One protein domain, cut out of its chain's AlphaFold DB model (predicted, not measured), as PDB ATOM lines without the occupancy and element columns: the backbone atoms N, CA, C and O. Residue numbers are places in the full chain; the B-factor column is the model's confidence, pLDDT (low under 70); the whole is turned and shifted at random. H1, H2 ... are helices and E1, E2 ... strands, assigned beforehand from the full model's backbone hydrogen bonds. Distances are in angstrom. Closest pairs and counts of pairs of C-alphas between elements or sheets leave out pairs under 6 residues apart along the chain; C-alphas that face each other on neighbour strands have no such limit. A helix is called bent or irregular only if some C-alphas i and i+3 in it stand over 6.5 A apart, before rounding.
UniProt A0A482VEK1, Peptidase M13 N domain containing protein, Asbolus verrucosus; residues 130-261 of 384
ATOM      1  N   LYS A 130     -32.604 106.133   3.673       89.81
ATOM      2  CA  LYS A 130     -32.829 106.219   5.131       89.81
ATOM      3  C   LYS A 130     -33.174 104.862   5.742       89.81
ATOM      4  O   LYS A 130     -32.788 104.610   6.880       89.81
ATOM      5  N   ALA A 131     -33.861 104.009   4.987       92.38
ATOM      6  CA  ALA A 131     -34.165 102.635   5.365       92.38
ATOM      7  C   ALA A 131     -32.955 101.687   5.260       92.38
ATOM      8  O   ALA A 131     -33.038 100.545   5.706       92.38
ATOM      9  N   GLY A 132     -31.830 102.141   4.694       90.06
ATOM     10  CA  GLY A 132     -30.666 101.294   4.427       90.06
ATOM     11  C   GLY A 132     -30.864 100.349   3.239       90.06
ATOM     12  O   GLY A 132     -30.154  99.352   3.136       90.06
ATOM     13  N   LEU A 133     -31.828 100.651   2.366       90.00
ATOM     14  CA  LEU A 133     -32.069  99.934   1.123       90.00
ATOM     15  C   LEU A 133     -31.248 100.535  -0.020       90.00
ATOM     16  O   LEU A 133     -30.790 101.684   0.020       90.00
ATOM     17  N   GLN A 134     -31.085  99.729  -1.062       87.88
ATOM     18  CA  GLN A 134     -30.468 100.159  -2.302       87.88
ATOM     19  C   GLN A 134     -31.291 101.284  -2.950       87.88
ATOM     20  O   GLN A 134     -32.515 101.193  -3.035       87.88
ATOM     21  N   HIS A 135     -30.622 102.356  -3.374       87.69
ATOM     22  CA  HIS A 135     -31.258 103.608  -3.807       87.69
ATOM     23  C   HIS A 135     -30.599 104.228  -5.050       87.69
ATOM     24  O   HIS A 135     -31.059 105.255  -5.543       87.69
ATOM     25  N   ASP A 136     -29.558 103.586  -5.567       85.50
ATOM     26  CA  ASP A 136     -28.719 103.976  -6.703       85.50
ATOM     27  C   ASP A 136     -29.201 103.358  -8.029       85.50
ATOM     28  O   ASP A 136     -28.446 103.248  -8.982       85.50
ATOM     29  N   TRP A 137     -30.478 102.965  -8.120       83.12
ATOM     30  CA  TRP A 137     -31.047 102.281  -9.292       83.12
ATOM     31  C   TRP A 137     -31.100 103.136 -10.564       83.12
ATOM     32  O   TRP A 137     -31.191 102.590 -11.657       83.12
ATOM     33  N   PHE A 138     -31.076 104.464 -10.434       83.44
ATOM     34  CA  PHE A 138     -31.159 105.390 -11.573       83.44
ATOM     35  C   PHE A 138     -29.917 106.262 -11.735       83.44
ATOM     36  O   PHE A 138     -29.634 106.709 -12.843       83.44
ATOM     37  N   LEU A 139     -29.230 106.552 -10.632       83.38
ATOM     38  CA  LEU A 139     -28.054 107.410 -10.555       83.38
ATOM     39  C   LEU A 139     -27.217 106.922  -9.376       83.38
ATOM     40  O   LEU A 139     -27.744 106.861  -8.260       83.38
ATOM     41  N   ASP A 140     -25.942 106.640  -9.611       85.12
ATOM     42  CA  ASP A 140     -24.983 106.513  -8.520       85.12
ATOM     43  C   ASP A 140     -24.460 107.906  -8.148       85.12
ATOM     44  O   ASP A 140     -24.190 108.745  -9.009       85.12
ATOM     45  N   VAL A 141     -24.392 108.193  -6.849       86.06
ATOM     46  CA  VAL A 141     -23.916 109.484  -6.343       86.06
ATOM     47  C   VAL A 141     -22.929 109.245  -5.222       86.06
ATOM     48  O   VAL A 141     -23.295 108.863  -4.105       86.06
ATOM     49  N   SER A 142     -21.677 109.588  -5.493       84.38
ATOM     50  CA  SER A 142     -20.563 109.350  -4.590       84.38
ATOM     51  C   SER A 142     -19.863 110.662  -4.196       84.38
ATOM     52  O   SER A 142     -20.096 111.745  -4.748       84.38
ATOM     53  N   VAL A 143     -19.018 110.591  -3.164       85.06
ATOM     54  CA  VAL A 143     -18.134 111.701  -2.781       85.06
ATOM     55  C   VAL A 143     -16.746 111.412  -3.336       85.06
ATOM     56  O   VAL A 143     -15.986 110.664  -2.725       85.06
ATOM     57  N   TYR A 144     -16.397 112.070  -4.439       78.88
ATOM     58  CA  TYR A 144     -15.091 111.932  -5.082       78.88
ATOM     59  C   TYR A 144     -13.946 112.484  -4.225       78.88
ATOM     60  O   TYR A 144     -12.890 111.875  -4.066       78.88
ATOM     61  N   SER A 145     -14.141 113.675  -3.655       78.06
ATOM     62  CA  SER A 145     -13.123 114.333  -2.836       78.06
ATOM     63  C   SER A 145     -13.763 115.129  -1.716       78.06
ATOM     64  O   SER A 145     -14.791 115.781  -1.904       78.06
ATOM     65  N   ALA A 146     -13.143 115.093  -0.541       76.69
ATOM     66  CA  ALA A 146     -13.570 115.859   0.617       76.69
ATOM     67  C   ALA A 146     -12.364 116.521   1.292       76.69
ATOM     68  O   ALA A 146     -11.468 115.849   1.802       76.69
ATOM     69  N   GLN A 147     -12.368 117.854   1.343       74.38
ATOM     70  CA  GLN A 147     -11.421 118.661   2.115       74.38
ATOM     71  C   GLN A 147     -12.198 119.561   3.081       74.38
ATOM     72  O   GLN A 147     -12.604 120.680   2.758       74.38
ATOM     73  N   GLY A 148     -12.437 119.054   4.292       72.31
ATOM     74  CA  GLY A 148     -13.252 119.746   5.291       72.31
ATOM     75  C   GLY A 148     -14.715 119.861   4.855       72.31
ATOM     76  O   GLY A 148     -15.392 118.849   4.687       72.31
ATOM     77  N   ALA A 149     -15.214 121.092   4.708       68.62
ATOM     78  CA  ALA A 149     -16.581 121.360   4.246       68.62
ATOM     79  C   ALA A 149     -16.726 121.324   2.714       68.62
ATOM     80  O   ALA A 149     -17.845 121.212   2.220       68.62
ATOM     81  N   ASN A 150     -15.614 121.393   1.975       77.19
ATOM     82  CA  ASN A 150     -15.627 121.338   0.520       77.19
ATOM     83  C   ASN A 150     -15.674 119.879   0.082       77.19
ATOM     84  O   ASN A 150     -14.738 119.121   0.342       77.19
ATOM     85  N   ILE A 151     -16.765 119.502  -0.572       84.38
ATOM     86  CA  ILE A 151     -16.930 118.185  -1.177       84.38
ATOM     87  C   ILE A 151     -17.101 118.320  -2.685       84.38
ATOM     88  O   ILE A 151     -17.729 119.262  -3.156       84.38
ATOM     89  N   ILE A 152     -16.548 117.388  -3.442       85.69
ATOM     90  CA  ILE A 152     -16.841 117.249  -4.865       85.69
ATOM     91  C   ILE A 152     -17.701 116.005  -4.997       85.69
ATOM     92  O   ILE A 152     -17.311 114.938  -4.516       85.69
ATOM     93  N   LEU A 153     -18.884 116.185  -5.575       87.31
ATOM     94  CA  LEU A 153     -19.795 115.088  -5.863       87.31
ATOM     95  C   LEU A 153     -19.523 114.535  -7.252       87.31
ATOM     96  O   LEU A 153     -19.210 115.275  -8.183       87.31
ATOM     97  N   GLU A 154     -19.665 113.232  -7.352       85.56
ATOM     98  CA  GLU A 154     -19.630 112.484  -8.594       85.56
ATOM     99  C   GLU A 154     -21.029 111.914  -8.819       85.56
ATOM    100  O   GLU A 154     -21.655 111.437  -7.869       85.56
ATOM    101  N   ILE A 155     -21.542 112.053 -10.040       86.06
ATOM    102  CA  ILE A 155     -22.843 111.517 -10.443       86.06
ATOM    103  C   ILE A 155     -22.608 110.612 -11.646       86.06
ATOM    104  O   ILE A 155     -22.201 111.092 -12.710       86.06
ATOM    105  N   ASN A 156     -22.914 109.334 -11.461       80.25
ATOM    106  CA  ASN A 156     -22.590 108.254 -12.378       80.25
ATOM    107  C   ASN A 156     -23.843 107.521 -12.849       80.25
ATOM    108  O   ASN A 156     -24.939 107.660 -12.289       80.25
ATOM    109  N   VAL A 157     -23.664 106.737 -13.914       80.56
ATOM    110  CA  VAL A 157     -24.640 105.714 -14.296       80.56
ATOM    111  C   VAL A 157     -24.802 104.724 -13.133       80.56
ATOM    112  O   VAL A 157     -23.875 104.549 -12.343       80.56
ATOM    113  N   PRO A 158     -25.984 104.124 -12.960       81.69
ATOM    114  CA  PRO A 158     -26.234 103.223 -11.842       81.69
ATOM    115  C   PRO A 158     -25.396 101.939 -11.943       81.69
ATOM    116  O   PRO A 158     -25.473 101.234 -12.947       81.69
ATOM    117  N   ASP A 159     -24.707 101.569 -10.856       71.69
ATOM    118  CA  ASP A 159     -23.837 100.376 -10.759       71.69
ATOM    119  C   ASP A 159     -24.517  99.046 -11.117       71.69
ATOM    120  O   ASP A 159     -23.864  98.040 -11.391       71.69
ATOM    121  N   ASN A 160     -25.847  99.010 -11.066       72.94
ATOM    122  CA  ASN A 160     -26.630  97.788 -11.213       72.94
ATOM    123  C   ASN A 160     -27.414  97.720 -12.526       72.94
ATOM    124  O   ASN A 160     -28.270  96.844 -12.668       72.94
ATOM    125  N   ALA A 161     -27.118  98.592 -13.496       79.00
ATOM    126  CA  ALA A 161     -27.686  98.537 -14.844       79.00
ATOM    127  C   ALA A 161     -27.093  97.383 -15.672       79.00
ATOM    128  O   ALA A 161     -26.428  97.568 -16.686       79.00
ATOM    129  N   ASN A 162     -27.362  96.158 -15.231       78.06
ATOM    130  CA  ASN A 162     -26.884  94.948 -15.878       78.06
ATOM    131  C   ASN A 162     -27.819  94.536 -17.017       78.06
ATOM    132  O   ASN A 162     -29.025  94.361 -16.826       78.06
ATOM    133  N   LYS A 163     -27.250  94.294 -18.198       82.31
ATOM    134  CA  LYS A 163     -28.000  93.778 -19.344       82.31
ATOM    135  C   LYS A 163     -28.326  92.298 -19.142       82.31
ATOM    136  O   LYS A 163     -27.434  91.449 -19.146       82.31
ATOM    137  N   ILE A 164     -29.610  91.962 -18.989       84.06
ATOM    138  CA  ILE A 164     -30.054  90.564 -18.870       84.06
ATOM    139  C   ILE A 164     -30.593  90.088 -20.224       84.06
ATOM    140  O   ILE A 164     -31.657  90.511 -20.699       84.06
ATOM    141  N   GLU A 165     -29.861  89.161 -20.841       80.50
ATOM    142  CA  GLU A 165     -30.163  88.610 -22.164       80.50
ATOM    143  C   GLU A 165     -30.323  87.082 -22.163       80.50
ATOM    144  O   GLU A 165     -30.084  86.385 -21.173       80.50
ATOM    145  N   GLY A 166     -30.756  86.553 -23.310       85.88
ATOM    146  CA  GLY A 166     -30.819  85.118 -23.565       85.88
ATOM    147  C   GLY A 166     -31.748  84.362 -22.613       85.88
ATOM    148  O   GLY A 166     -32.839  84.820 -22.273       85.88
ATOM    149  N   GLU A 167     -31.311  83.172 -22.205       83.44
ATOM    150  CA  GLU A 167     -32.112  82.220 -21.423       83.44
ATOM    151  C   GLU A 167     -32.412  82.707 -19.992       83.44
ATOM    152  O   GLU A 167     -33.422  82.313 -19.402       83.44
ATOM    153  N   MET A 168     -31.591  83.609 -19.438       87.12
ATOM    154  CA  MET A 168     -31.785  84.135 -18.079       87.12
ATOM    155  C   MET A 168     -32.935  85.139 -17.988       87.12
ATOM    156  O   MET A 168     -33.563  85.251 -16.935       87.12
ATOM    157  N   ARG A 169     -33.259  85.825 -19.092       90.56
ATOM    158  CA  ARG A 169     -34.295  86.867 -19.127       90.56
ATOM    159  C   ARG A 169     -35.639  86.362 -18.606       90.56
ATOM    160  O   ARG A 169     -36.276  87.029 -17.797       90.56
ATOM    161  N   GLN A 170     -36.076  85.190 -19.068       92.06
ATOM    162  CA  GLN A 170     -37.372  84.651 -18.656       92.06
ATOM    163  C   GLN A 170     -37.361  84.236 -17.182       92.06
ATOM    164  O   GLN A 170     -38.306  84.547 -16.470       92.06
ATOM    165  N   SER A 171     -36.267  83.629 -16.715       94.81
ATOM    166  CA  SER A 171     -36.116  83.221 -15.312       94.81
ATOM    167  C   SER A 171     -36.166  84.418 -14.358       94.81
ATOM    168  O   SER A 171     -36.757  84.329 -13.287       94.81
ATOM    169  N   TYR A 172     -35.584  85.552 -14.754       94.50
ATOM    170  CA  TYR A 172     -35.631  86.779 -13.963       94.50
ATOM    171  C   TYR A 172     -37.040  87.392 -13.920       94.50
ATOM    172  O   TYR A 172     -37.523  87.756 -12.850       94.50
ATOM    173  N   VAL A 173     -37.748  87.427 -15.056       95.56
ATOM    174  CA  VAL A 173     -39.162  87.845 -15.096       95.56
ATOM    175  C   VAL A 173     -40.038  86.937 -14.234       95.56
ATOM    176  O   VAL A 173     -40.909  87.437 -13.523       95.56
ATOM    177  N   ASP A 174     -39.818  85.625 -14.283       96.12
ATOM    178  CA  ASP A 174     -40.581  84.660 -13.492       96.12
ATOM    179  C   ASP A 174     -40.321  84.864 -11.989       96.12
ATOM    180  O   ASP A 174     -41.279  84.969 -11.229       96.12
ATOM    181  N   LEU A 175     -39.063  85.071 -11.574       97.00
ATOM    182  CA  LEU A 175     -38.712  85.412 -10.187       97.00
ATOM    183  C   LEU A 175     -39.426  86.682  -9.705       97.00
ATOM    184  O   LEU A 175     -40.065  86.675  -8.655       97.00
ATOM    185  N   MET A 176     -39.341  87.774 -10.471       96.81
ATOM    186  CA  MET A 176     -40.019  89.025 -10.121       96.81
ATOM    187  C   MET A 176     -41.541  88.837 -10.026       96.81
ATOM    188  O   MET A 176     -42.187  89.396  -9.139       96.81
ATOM    189  N   THR A 177     -42.114  88.030 -10.924       98.19
ATOM    190  CA  THR A 177     -43.551  87.719 -10.949       98.19
ATOM    191  C   THR A 177     -43.968  86.944  -9.701       98.19
ATOM    192  O   THR A 177     -44.957  87.304  -9.067       98.19
ATOM    193  N   GLU A 178     -43.212  85.916  -9.314       97.81
ATOM    194  CA  GLU A 178     -43.467  85.128  -8.104       97.81
ATOM    195  C   GLU A 178     -43.393  85.990  -6.839       97.81
ATOM    196  O   GLU A 178     -44.272  85.891  -5.981       97.81
ATOM    197  N   ILE A 179     -42.405  86.889  -6.755       96.50
ATOM    198  CA  ILE A 179     -42.283  87.848  -5.649       96.50
ATOM    199  C   ILE A 179     -43.508  88.772  -5.611       96.50
ATOM    200  O   ILE A 179     -44.131  88.917  -4.563       96.50
ATOM    201  N   ALA A 180     -43.910  89.359  -6.742       97.00
ATOM    202  CA  ALA A 180     -45.089  90.226  -6.798       97.00
ATOM    203  C   ALA A 180     -46.369  89.500  -6.342       97.00
ATOM    204  O   ALA A 180     -47.157  90.055  -5.574       97.00
ATOM    205  N   ILE A 181     -46.562  88.246  -6.768       96.69
ATOM    206  CA  ILE A 181     -47.701  87.413  -6.354       96.69
ATOM    207  C   ILE A 181     -47.655  87.124  -4.850       96.69
ATOM    208  O   ILE A 181     -48.693  87.199  -4.190       96.69
ATOM    209  N   ALA A 182     -46.474  86.838  -4.291       94.62
ATOM    210  CA  ALA A 182     -46.305  86.627  -2.852       94.62
ATOM    211  C   ALA A 182     -46.738  87.857  -2.030       94.62
ATOM    212  O   ALA A 182     -47.316  87.701  -0.956       94.62
ATOM    213  N   PHE A 183     -46.568  89.064  -2.580       93.38
ATOM    214  CA  PHE A 183     -47.031  90.324  -1.984       93.38
ATOM    215  C   PHE A 183     -48.464  90.734  -2.375       93.38
ATOM    216  O   PHE A 183     -48.899  91.839  -2.056       93.38
ATOM    217  N   GLY A 184     -49.233  89.846  -3.011       92.69
ATOM    218  CA  GLY A 184     -50.668  90.032  -3.254       92.69
ATOM    219  C   GLY A 184     -51.050  90.492  -4.661       92.69
ATOM    220  O   GLY A 184     -52.239  90.681  -4.925       92.69
ATOM    221  N   ALA A 185     -50.093  90.621  -5.584       96.56
ATOM    222  CA  ALA A 185     -50.400  90.932  -6.976       96.56
ATOM    223  C   ALA A 185     -51.186  89.798  -7.661       96.56
ATOM    224  O   ALA A 185     -50.993  88.608  -7.400       96.56
ATOM    225  N   HIS A 186     -52.054  90.153  -8.608       96.06
ATOM    226  CA  HIS A 186     -52.730  89.166  -9.450       96.06
ATOM    227  C   HIS A 186     -51.779  88.607 -10.513       96.06
ATOM    228  O   HIS A 186     -51.166  89.380 -11.239       96.06
ATOM    229  N   ASP A 187     -51.743  87.283 -10.680       93.81
ATOM    230  CA  ASP A 187     -50.821  86.556 -11.577       93.81
ATOM    231  C   ASP A 187     -50.626  87.202 -12.966       93.81
ATOM    232  O   ASP A 187     -49.509  87.536 -13.365       93.81
ATOM    233  N   HIS A 188     -51.721  87.467 -13.685       91.44
ATOM    234  CA  HIS A 188     -51.652  88.057 -15.026       91.44
ATOM    235  C   HIS A 188     -51.165  89.517 -15.042       91.44
ATOM    236  O   HIS A 188     -50.543  89.933 -16.018       91.44
ATOM    237  N   VAL A 189     -51.442  90.287 -13.984       95.94
ATOM    238  CA  VAL A 189     -50.977  91.676 -13.830       95.94
ATOM    239  C   VAL A 189     -49.495  91.675 -13.474       95.94
ATOM    240  O   VAL A 189     -48.710  92.329 -14.152       95.94
ATOM    241  N   ALA A 190     -49.109  90.854 -12.492       97.69
ATOM    242  CA  ALA A 190     -47.732  90.669 -12.062       97.69
ATOM    243  C   ALA A 190     -46.824  90.341 -13.248       97.69
ATOM    244  O   ALA A 190     -45.863  91.059 -13.510       97.69
ATOM    245  N   LYS A 191     -47.183  89.329 -14.045       96.94
ATOM    246  CA  LYS A 191     -46.379  88.945 -15.208       96.94
ATOM    247  C   LYS A 191     -46.261  90.065 -16.242       96.94
ATOM    248  O   LYS A 191     -45.178  90.296 -16.777       96.94
ATOM    249  N   ALA A 192     -47.361  90.758 -16.537       97.31
ATOM    250  CA  ALA A 192     -47.373  91.830 -17.528       97.31
ATOM    251  C   ALA A 192     -46.551  93.050 -17.081       97.31
ATOM    252  O   ALA A 192     -45.855  93.650 -17.900       97.31
ATOM    253  N   GLU A 193     -46.603  93.417 -15.802       97.75
ATOM    254  CA  GLU A 193     -45.821  94.530 -15.258       97.75
ATOM    255  C   GLU A 193     -44.342  94.169 -15.103       97.75
ATOM    256  O   GLU A 193     -43.487  94.957 -15.491       97.75
ATOM    257  N   MET A 194     -44.003  92.959 -14.651       97.50
ATOM    258  CA  MET A 194     -42.598  92.542 -14.527       97.50
ATOM    259  C   MET A 194     -41.907  92.397 -15.892       97.50
ATOM    260  O   MET A 194     -40.706  92.637 -16.019       97.50
ATOM    261  N   GLN A 195     -42.658  92.104 -16.959       96.12
ATOM    262  CA  GLN A 195     -42.155  92.224 -18.332       96.12
ATOM    263  C   GLN A 195     -41.837  93.674 -18.726       96.12
ATOM    264  O   GLN A 195     -40.882  93.905 -19.472       96.12
ATOM    265  N   GLN A 196     -42.614  94.646 -18.239       97.00
ATOM    266  CA  GLN A 196     -42.342  96.069 -18.459       97.00
ATOM    267  C   GLN A 196     -41.138  96.540 -17.642       97.00
ATOM    268  O   GLN A 196     -40.311  97.267 -18.189       97.00
ATOM    269  N   VAL A 197     -40.988  96.072 -16.397       95.38
ATOM    270  CA  VAL A 197     -39.787  96.305 -15.575       95.38
ATOM    271  C   VAL A 197     -38.546  95.783 -16.299       95.38
ATOM    272  O   VAL A 197     -37.634  96.553 -16.566       95.38
ATOM    273  N   MET A 198     -38.558  94.531 -16.766       94.06
ATOM    274  CA  MET A 198     -37.459  93.955 -17.557       94.06
ATOM    275  C   MET A 198     -37.159  94.756 -18.838       94.06
ATOM    276  O   MET A 198     -36.016  94.885 -19.272       94.06
ATOM    277  N   PHE A 199     -38.183  95.277 -19.515       93.38
ATOM    278  CA  PHE A 199     -37.968  96.131 -20.683       93.38
ATOM    279  C   PHE A 199     -37.320  97.470 -20.312       93.38
ATOM    280  O   PHE A 199     -36.455  97.949 -21.044       93.38
ATOM    281  N   PHE A 200     -37.736  98.065 -19.196       92.75
ATOM    282  CA  PHE A 200     -37.163  99.296 -18.674       92.75
ATOM    283  C   PHE A 200     -35.704  99.103 -18.237       92.75
ATOM    284  O   PHE A 200     -34.850  99.873 -18.666       92.75
ATOM    285  N   GLU A 201     -35.406  98.055 -17.468       92.19
ATOM    286  CA  GLU A 201     -34.051  97.745 -16.997       92.19
ATOM    287  C   GLU A 201     -33.075  97.530 -18.159       92.19
ATOM    288  O   GLU A 201     -31.991  98.104 -18.158       92.19
ATOM    289  N   ASN A 202     -33.473  96.805 -19.211       90.38
ATOM    290  CA  ASN A 202     -32.611  96.646 -20.386       90.38
ATOM    291  C   ASN A 202     -32.337  97.965 -21.108       90.38
ATOM    292  O   ASN A 202     -31.221  98.181 -21.561       90.38
ATOM    293  N   LYS A 203     -33.333  98.852 -21.208       91.44
ATOM    294  CA  LYS A 203     -33.108 100.184 -21.781       91.44
ATOM    295  C   LYS A 203     -32.155 101.016 -20.937       91.44
ATOM    296  O   LYS A 203     -31.404 101.809 -21.491       91.44
ATOM    297  N   LEU A 204     -32.225 100.877 -19.617       89.50
ATOM    298  CA  LEU A 204     -31.308 101.557 -18.715       89.50
ATOM    299  C   LEU A 204     -29.881 101.019 -18.875       89.50
ATOM    300  O   LEU A 204     -28.958 101.819 -18.944       89.50
ATOM    301  N   ALA A 205     -29.721  99.701 -19.020       89.19
ATOM    302  CA  ALA A 205     -28.439  99.065 -19.325       89.19
ATOM    303  C   ALA A 205     -27.868  99.506 -20.681       89.19
ATOM    304  O   ALA A 205     -26.698  99.862 -20.750       89.19
ATOM    305  N   ASP A 206     -28.690  99.567 -21.737       88.50
ATOM    306  CA  ASP A 206     -28.263 100.081 -23.049       88.50
ATOM    307  C   ASP A 206     -27.770 101.539 -22.946       88.50
ATOM    308  O   ASP A 206     -26.756 101.902 -23.535       88.50
ATOM    309  N   LEU A 207     -28.470 102.383 -22.179       87.19
ATOM    310  CA  LEU A 207     -28.070 103.777 -21.962       87.19
ATOM    311  C   LEU A 207     -26.789 103.899 -21.134       87.19
ATOM    312  O   LEU A 207     -25.982 104.779 -21.426       87.19
ATOM    313  N   ALA A 208     -26.619 103.054 -20.114       84.56
ATOM    314  CA  ALA A 208     -25.384 102.992 -19.345       84.56
ATOM    315  C   ALA A 208     -24.220 102.646 -20.282       84.56
ATOM    316  O   ALA A 208     -23.336 103.478 -20.443       84.56
ATOM    317  N   GLU A 209     -24.320 101.535 -21.024       81.94
ATOM    318  CA  GLU A 209     -23.333 101.067 -22.014       81.94
ATOM    319  C   GLU A 209     -22.974 102.153 -23.052       81.94
ATOM    320  O   GLU A 209     -21.807 102.360 -23.399       81.94
ATOM    321  N   GLU A 210     -23.962 102.891 -23.569       83.62
ATOM    322  CA  GLU A 210     -23.726 104.001 -24.500       83.62
ATOM    323  C   GLU A 210     -22.927 105.152 -23.871       83.62
ATOM    324  O   GLU A 210     -22.097 105.763 -24.553       83.62
ATOM    325  N   MET A 211     -23.180 105.468 -22.599       77.31
ATOM    326  CA  MET A 211     -22.453 106.509 -21.870       77.31
ATOM    327  C   MET A 211     -21.005 106.093 -21.590       77.31
ATOM    328  O   MET A 211     -20.109 106.917 -21.805       77.31
ATOM    329  N   GLU A 212     -20.767 104.828 -21.235       72.56
ATOM    330  CA  GLU A 212     -19.418 104.291 -20.985       72.56
ATOM    331  C   GLU A 212     -18.544 104.432 -22.230       72.56
ATOM    332  O   GLU A 212     -17.470 105.044 -22.217       72.56
ATOM    333  N   ASN A 213     -19.071 103.974 -23.367       72.75
ATOM    334  CA  ASN A 213     -18.378 104.025 -24.650       72.75
ATOM    335  C   ASN A 213     -18.070 105.462 -25.108       72.75
ATOM    336  O   ASN A 213     -17.036 105.719 -25.726       72.75
ATOM    337  N   GLN A 214     -18.949 106.428 -24.823       70.50
ATOM    338  CA  GLN A 214     -18.699 107.830 -25.173       70.50
ATOM    339  C   GLN A 214     -17.593 108.450 -24.318       70.50
ATOM    340  O   GLN A 214     -16.847 109.299 -24.812       70.50
ATOM    341  N   ASN A 215     -17.460 108.018 -23.066       66.50
ATOM    342  CA  ASN A 215     -16.519 108.573 -22.098       66.50
ATOM    343  C   ASN A 215     -15.138 107.898 -22.117       66.50
ATOM    344  O   ASN A 215     -14.219 108.397 -21.470       66.50
ATOM    345  N   GLU A 216     -14.946 106.851 -22.926       62.12
ATOM    346  CA  GLU A 216     -13.682 106.110 -23.082       62.12
ATOM    347  C   GLU A 216     -12.464 107.034 -23.320       62.12
ATOM    348  O   GLU A 216     -11.365 106.838 -22.808       62.12
ATOM    349  N   HIS A 217     -12.643 108.127 -24.061       59.69
ATOM    350  CA  HIS A 217     -11.566 109.074 -24.366       59.69
ATOM    351  C   HIS A 217     -11.080 109.912 -23.164       59.69
ATOM    352  O   HIS A 217     -10.064 110.600 -23.277       59.69
ATOM    353  N   LEU A 218     -11.787 109.876 -22.030       58.28
ATOM    354  CA  LEU A 218     -11.454 110.616 -20.809       58.28
ATOM    355  C   LEU A 218     -10.520 109.831 -19.866       58.28
ATOM    356  O   LEU A 218     -10.151 110.346 -18.805       58.28
ATOM    357  N   TYR A 219     -10.078 108.623 -20.247       58.75
ATOM    358  CA  TYR A 219      -9.169 107.811 -19.432       58.75
ATOM    359  C   TYR A 219      -7.864 108.549 -19.078       58.75
ATOM    360  O   TYR A 219      -7.048 108.893 -19.935       58.75
ATOM    361  N   GLY A 220      -7.636 108.745 -17.774       53.19
ATOM    362  CA  GLY A 220      -6.398 109.305 -17.217       53.19
ATOM    363  C   GLY A 220      -6.315 110.838 -17.171       53.19
ATOM    364  O   GLY A 220      -5.290 111.364 -16.729       53.19
ATOM    365  N   GLY A 221      -7.359 111.559 -17.597       58.47
ATOM    366  CA  GLY A 221      -7.472 113.017 -17.461       58.47
ATOM    367  C   GLY A 221      -8.167 113.458 -16.158       58.47
ATOM    368  O   GLY A 221      -8.869 112.661 -15.539       58.47
ATOM    369  N   PRO A 222      -7.978 114.714 -15.700       63.56
ATOM    370  CA  PRO A 222      -8.750 115.260 -14.582       63.56
ATOM    371  C   PRO A 222     -10.237 115.446 -14.962       63.56
ATOM    372  O   PRO A 222     -10.502 115.814 -16.107       63.56
ATOM    373  N   PRO A 223     -11.188 115.263 -14.019       69.94
ATOM    374  CA  PRO A 223     -12.621 115.439 -14.274       69.94
ATOM    375  C   PRO A 223     -12.949 116.858 -14.746       69.94
ATOM    376  O   PRO A 223     -12.433 117.841 -14.198       69.94
ATOM    377  N   GLU A 224     -13.871 116.981 -15.704       76.75
ATOM    378  CA  GLU A 224     -14.475 118.267 -16.047       76.75
ATOM    379  C   GLU A 224     -15.542 118.628 -15.006       76.75
ATOM    380  O   GLU A 224     -16.614 118.030 -14.933       76.75
ATOM    381  N   LEU A 225     -15.227 119.607 -14.156       84.38
ATOM    382  CA  LEU A 225     -16.111 120.025 -13.071       84.38
ATOM    383  C   LEU A 225     -17.220 120.959 -13.571       84.38
ATOM    384  O   LEU A 225     -16.963 121.944 -14.263       84.38
ATOM    385  N   MET A 226     -18.436 120.713 -13.096       89.19
ATOM    386  CA  MET A 226     -19.603 121.585 -13.200       89.19
ATOM    387  C   MET A 226     -20.052 122.034 -11.804       89.19
ATOM    388  O   MET A 226     -19.713 121.423 -10.796       89.19
ATOM    389  N   THR A 227     -20.839 123.098 -11.702       92.38
ATOM    390  CA  THR A 227     -21.555 123.417 -10.459       92.38
ATOM    391  C   THR A 227     -22.940 122.774 -10.450       92.38
ATOM    392  O   THR A 227     -23.512 122.511 -11.511       92.38
ATOM    393  N   ILE A 228     -23.533 122.553  -9.272       92.50
ATOM    394  CA  ILE A 228     -24.917 122.050  -9.168       92.50
ATOM    395  C   ILE A 228     -25.892 122.952  -9.943       92.50
ATOM    396  O   ILE A 228     -26.806 122.450 -10.594       92.50
ATOM    397  N   GLY A 229     -25.689 124.272  -9.931       93.88
ATOM    398  CA  GLY A 229     -26.495 125.213 -10.713       93.88
ATOM    399  C   GLY A 229     -26.369 124.999 -12.225       93.88
ATOM    400  O   GLY A 229     -27.367 125.056 -12.943       93.88
ATOM    401  N   GLN A 230     -25.166 124.685 -12.718       93.75
ATOM    402  CA  GLN A 230     -24.954 124.333 -14.126       93.75
ATOM    403  C   GLN A 230     -25.632 123.003 -14.481       93.75
ATOM    404  O   GLN A 230     -26.309 122.929 -15.505       93.75
ATOM    405  N   VAL A 231     -25.525 121.983 -13.621       91.12
ATOM    406  CA  VAL A 231     -26.240 120.705 -13.794       91.12
ATOM    407  C   VAL A 231     -27.751 120.941 -13.845       91.12
ATOM    408  O   VAL A 231     -28.427 120.454 -14.750       91.12
ATOM    409  N   GLN A 232     -28.286 121.767 -12.944       93.06
ATOM    410  CA  GLN A 232     -29.706 122.105 -12.913       93.06
ATOM    411  C   GLN A 232     -30.182 122.826 -14.181       93.06
ATOM    412  O   GLN A 232     -31.300 122.575 -14.640       93.06
ATOM    413  N   ALA A 233     -29.354 123.706 -14.752       93.88
ATOM    414  CA  ALA A 233     -29.666 124.415 -15.989       93.88
ATOM    415  C   ALA A 233     -29.703 123.474 -17.206       93.88
ATOM    416  O   ALA A 233     -30.573 123.636 -18.069       93.88
ATOM    417  N   THR A 234     -28.799 122.490 -17.248       91.06
ATOM    418  CA  THR A 234     -28.698 121.500 -18.329       91.06
ATOM    419  C   THR A 234     -29.791 120.430 -18.237       91.06
ATOM    420  O   THR A 234     -30.466 120.158 -19.230       91.06
ATOM    421  N   TRP A 235     -30.030 119.858 -17.050       89.38
ATOM    422  CA  TRP A 235     -30.994 118.769 -16.836       89.38
ATOM    423  C   TRP A 235     -32.120 119.188 -15.890       89.38
ATOM    424  O   TRP A 235     -32.102 118.928 -14.692       89.38
ATOM    425  N   GLN A 236     -33.160 119.799 -16.452       90.88
ATOM    426  CA  GLN A 236     -34.220 120.468 -15.683       90.88
ATOM    427  C   GLN A 236     -35.277 119.532 -15.075       90.88
ATOM    428  O   GLN A 236     -36.122 119.980 -14.307       90.88
ATOM    429  N   LYS A 237     -35.264 118.238 -15.424       86.38
ATOM    430  CA  LYS A 237     -36.281 117.268 -14.974       86.38
ATOM    431  C   LYS A 237     -36.135 116.850 -13.510       86.38
ATOM    432  O   LYS A 237     -37.092 116.345 -12.937       86.38
ATOM    433  N   VAL A 238     -34.954 117.040 -12.928       86.19
ATOM    434  CA  VAL A 238     -34.634 116.656 -11.551       86.19
ATOM    435  C   VAL A 238     -34.281 117.918 -10.774       86.19
ATOM    436  O   VAL A 238     -33.577 118.786 -11.288       86.19
ATOM    437  N   ASN A 239     -34.765 118.025  -9.538       88.31
ATOM    438  CA  ASN A 239     -34.298 119.036  -8.591       88.31
ATOM    439  C   ASN A 239     -32.954 118.583  -8.002       88.31
ATOM    440  O   ASN A 239     -32.913 117.971  -6.934       88.31
ATOM    441  N   TRP A 240     -31.857 118.849  -8.711       90.25
ATOM    442  CA  TRP A 240     -30.526 118.333  -8.380       90.25
ATOM    443  C   TRP A 240     -30.030 118.811  -7.025       90.25
ATOM    444  O   TRP A 240     -29.547 118.009  -6.231       90.25
ATOM    445  N   LEU A 241     -30.196 120.098  -6.715       90.75
ATOM    446  CA  LEU A 241     -29.785 120.633  -5.417       90.75
ATOM    447  C   LEU A 241     -30.542 119.951  -4.268       90.75
ATOM    448  O   LEU A 241     -29.942 119.601  -3.249       90.75
ATOM    449  N   GLY A 242     -31.850 119.734  -4.445       88.69
ATOM    450  CA  GLY A 242     -32.687 119.028  -3.478       88.69
ATOM    451  C   GLY A 242     -32.306 117.556  -3.326       88.69
ATOM    452  O   GLY A 242     -32.126 117.088  -2.201       88.69
ATOM    453  N   LEU A 243     -32.153 116.837  -4.439       87.75
ATOM    454  CA  LEU A 243     -31.780 115.423  -4.471       87.75
ATOM    455  C   LEU A 243     -30.408 115.199  -3.827       87.75
ATOM    456  O   LEU A 243     -30.297 114.460  -2.849       87.75
ATOM    457  N   LEU A 244     -29.375 115.892  -4.316       89.75
ATOM    458  CA  LEU A 244     -28.002 115.748  -3.833       89.75
ATOM    459  C   LEU A 244     -27.881 116.164  -2.368       89.75
ATOM    460  O   LEU A 244     -27.209 115.489  -1.591       89.75
ATOM    461  N   GLY A 245     -28.564 117.232  -1.944       88.56
ATOM    462  CA  GLY A 245     -28.575 117.646  -0.539       88.56
ATOM    463  C   GLY A 245     -29.152 116.570   0.385       88.56
ATOM    464  O   GLY A 245     -28.581 116.280   1.440       88.56
ATOM    465  N   GLN A 246     -30.246 115.922  -0.026       86.31
ATOM    466  CA  GLN A 246     -30.892 114.871   0.761       86.31
ATOM    467  C   GLN A 246     -30.111 113.546   0.745       86.31
ATOM    468  O   GLN A 246     -29.889 112.958   1.808       86.31
ATOM    469  N   ILE A 247     -29.631 113.103  -0.424       84.94
ATOM    470  CA  ILE A 247     -28.811 111.888  -0.560       84.94
ATOM    471  C   ILE A 247     -27.466 112.050   0.139       84.94
ATOM    472  O   ILE A 247     -26.971 111.108   0.733       84.94
ATOM    473  N   THR A 248     -26.862 113.231   0.169       84.12
ATOM    474  CA  THR A 248     -25.591 113.404   0.895       84.12
ATOM    475  C   THR A 248     -25.804 113.711   2.376       84.12
ATOM    476  O   THR A 248     -24.867 113.601   3.170       84.12
ATOM    477  N   ASN A 249     -27.034 114.062   2.776       85.56
ATOM    478  CA  ASN A 249     -27.355 114.662   4.073       85.56
ATOM    479  C   ASN A 249     -26.436 115.862   4.390       85.56
ATOM    480  O   ASN A 249     -25.931 116.011   5.507       85.56
ATOM    481  N   LYS A 250     -26.163 116.696   3.379       84.94
ATOM    482  CA  LYS A 250     -25.317 117.890   3.486       84.94
ATOM    483  C   LYS A 250     -26.075 119.119   3.013       84.94
ATOM    484  O   LYS A 250     -26.939 119.064   2.143       84.94
ATOM    485  N   LYS A 251     -25.706 120.265   3.579       88.62
ATOM    486  CA  LYS A 251     -26.182 121.565   3.112       88.62
ATOM    487  C   LYS A 251     -25.334 121.995   1.916       88.62
ATOM    488  O   LYS A 251     -24.196 122.413   2.110       88.62
ATOM    489  N   LEU A 252     -25.890 121.869   0.717       90.12
ATOM    490  CA  LEU A 252     -25.237 122.233  -0.541       90.12
ATOM    491  C   LEU A 252     -25.741 123.594  -1.049       90.12
ATOM    492  O   LEU A 252     -26.765 124.101  -0.581       90.12
ATOM    493  N   SER A 253     -25.024 124.179  -2.005       92.19
ATOM    494  CA  SER A 253     -25.436 125.366  -2.763       92.19
ATOM    495  C   SER A 253     -25.275 125.126  -4.263       92.19
ATOM    496  O   SER A 253     -24.615 124.177  -4.677       92.19
ATOM    497  N   GLU A 254     -25.852 126.003  -5.084       92.62
ATOM    498  CA  GLU A 254     -25.713 125.939  -6.547       92.62
ATOM    499  C   GLU A 254     -24.259 126.072  -7.020       92.62
ATOM    500  O   GLU A 254     -23.922 125.549  -8.078       92.62
ATOM    501  N   ASP A 255     -23.395 126.710  -6.227       90.25
ATOM    502  CA  ASP A 255     -21.963 126.873  -6.516       90.25
ATOM    503  C   ASP A 255     -21.129 125.628  -6.173       90.25
ATOM    504  O   ASP A 255     -19.937 125.579  -6.485       90.25
ATOM    505  N   GLN A 256     -21.719 124.627  -5.507       88.31
ATOM    506  CA  GLN A 256     -21.006 123.409  -5.143       88.31
ATOM    507  C   GLN A 256     -20.539 122.683  -6.405       88.31
ATOM    508  O   GLN A 256     -21.333 122.442  -7.316       88.31
ATOM    509  N   GLN A 257     -19.256 122.324  -6.437       85.19
ATOM    510  CA  GLN A 257     -18.685 121.572  -7.547       85.19
ATOM    511  C   GLN A 257     -19.145 120.113  -7.526       85.19
ATOM    512  O   GLN A 257     -19.183 119.456  -6.484       85.19
ATOM    513  N   THR A 258     -19.459 119.627  -8.714       81.94
ATOM    514  CA  THR A 258     -19.831 118.262  -9.054       81.94
ATOM    515  C   THR A 258     -19.187 117.928 -10.393       81.94
ATOM    516  O   THR A 258     -18.716 118.819 -11.097       81.94
ATOM    517  N   PHE A 259     -19.166 116.673 -10.791       77.94
ATOM    518  CA  PHE A 259     -18.910 116.326 -12.182       77.94
ATOM    519  C   PHE A 259     -19.755 115.128 -12.582       77.94
ATOM    520  O   PHE A 259     -20.258 114.396 -11.728       77.94
ATOM    521  N   LEU A 260     -19.934 114.996 -13.889       68.12
ATOM    522  CA  LEU A 260     -20.460 113.800 -14.517       68.12
ATOM    523  C   LEU A 260     -19.262 113.097 -15.121       68.12
ATOM    524  O   LEU A 260     -18.659 113.626 -16.054       68.12
ATOM    525  N   GLN A 261     -18.862 111.968 -14.568       63.56
ATOM    526  CA  GLN A 261     -17.813 111.184 -15.187       63.56
ATOM    527  C   GLN A 261     -17.984 109.760 -14.764       63.56
ATOM    528  O   GLN A 261     -17.901 109.448 -13.591       63.56
TER     529      GLN A 261
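What this domain is: This is residues 130 to 261 of the 384 residues of the protein "Peptidase M13 N domain containing protein" of Asbolus verrucosus (UniProt A0A482VEK1). A long helix, H2, makes a long arm, with H1 folded back on its first part to form a V at one end of the domain; toward the other end is a small twisted sheet of four strands. The short helices H3 and H4 form a helical hairpin at this sheet, H3 beside its strands and H4 only grazing it. The printed part has 132 residues with four named helices and four named strands, in the order E1 E2 H1 H2 E3 H3 H4 E4; the sheet order is E1 E2 E4 E3, mixed, and the class is mixed, helices and strands. The whole is loose, with a radius of gyration of the C-alphas of 18.3 A and spans of 51 by 34 by 25 A.

Where its parts are: After residues 130 to 139, E1 covers residues 140 to 147, 21.1 A long, beginning at C-alpha 140 (-24.983, 106.513, -8.520). E2 is residues 150 to 156, 19.6 A. H1 is residues 168 to 182, 21.2 A. H2 is residues 187 to 218, 47.1 A, from C-alpha 187 at (-50.821, 86.556, -11.577); it is irregular, with C-alphas 214 and 217 7.3 A apart. E3 is residues 225 to 227, H3 residues 228 to 234, and H4 residues 240 to 248. E4, residues 257 to 260, ends at C-alpha 260 (-20.460, 113.800, -14.517).

How they stand to each other: E1 and E2 form an antiparallel hairpin, with N 142 and O 154 3.0 A apart, within hydrogen-bond range. E2 and E4 are parallel, with N 259 and O 153 at 3.0 A. E4 and E3 are antiparallel, with N 226 and O 258 at 2.8 A. H3 is on the sheet at a height of 6.3 A, over none of the strands, but only just: 2 of its 7 C-alphas fall on E3. H4 only grazes the sheet, with residues 244 to 248. H3 and H4 touch, the closest C-alphas being those of Gln 232 and Trp 240, 6.0 A, and run opposite ways at a steep tilt of 43 degrees. H2 is not on the sheet. H2 touches H1 with residues 187 to 198 alone, the closest C-alphas being those of Thr 177 and Ala 190, 5.2 A; they run opposite ways at a steep tilt of 48 degrees. H1 and H4 are apart. Every O i to N i+4 pair is within hydrogen-bond range in H1, H3 and H4, and 26 of 28 in H2.

The domain as a whole: The C-alphas of Gly 148 and His 188, the two farthest apart, are 53.8 A from each other. The printed part has no cut. The link from E2 to H1, 11 residues, is long. Residues 233 to 238, of which 233 to 234 belong to H3, stand free. The mean pLDDT of the printed part is 85.7; residue 149, residues 215 to 223 and residues 260 to 261 are under 70.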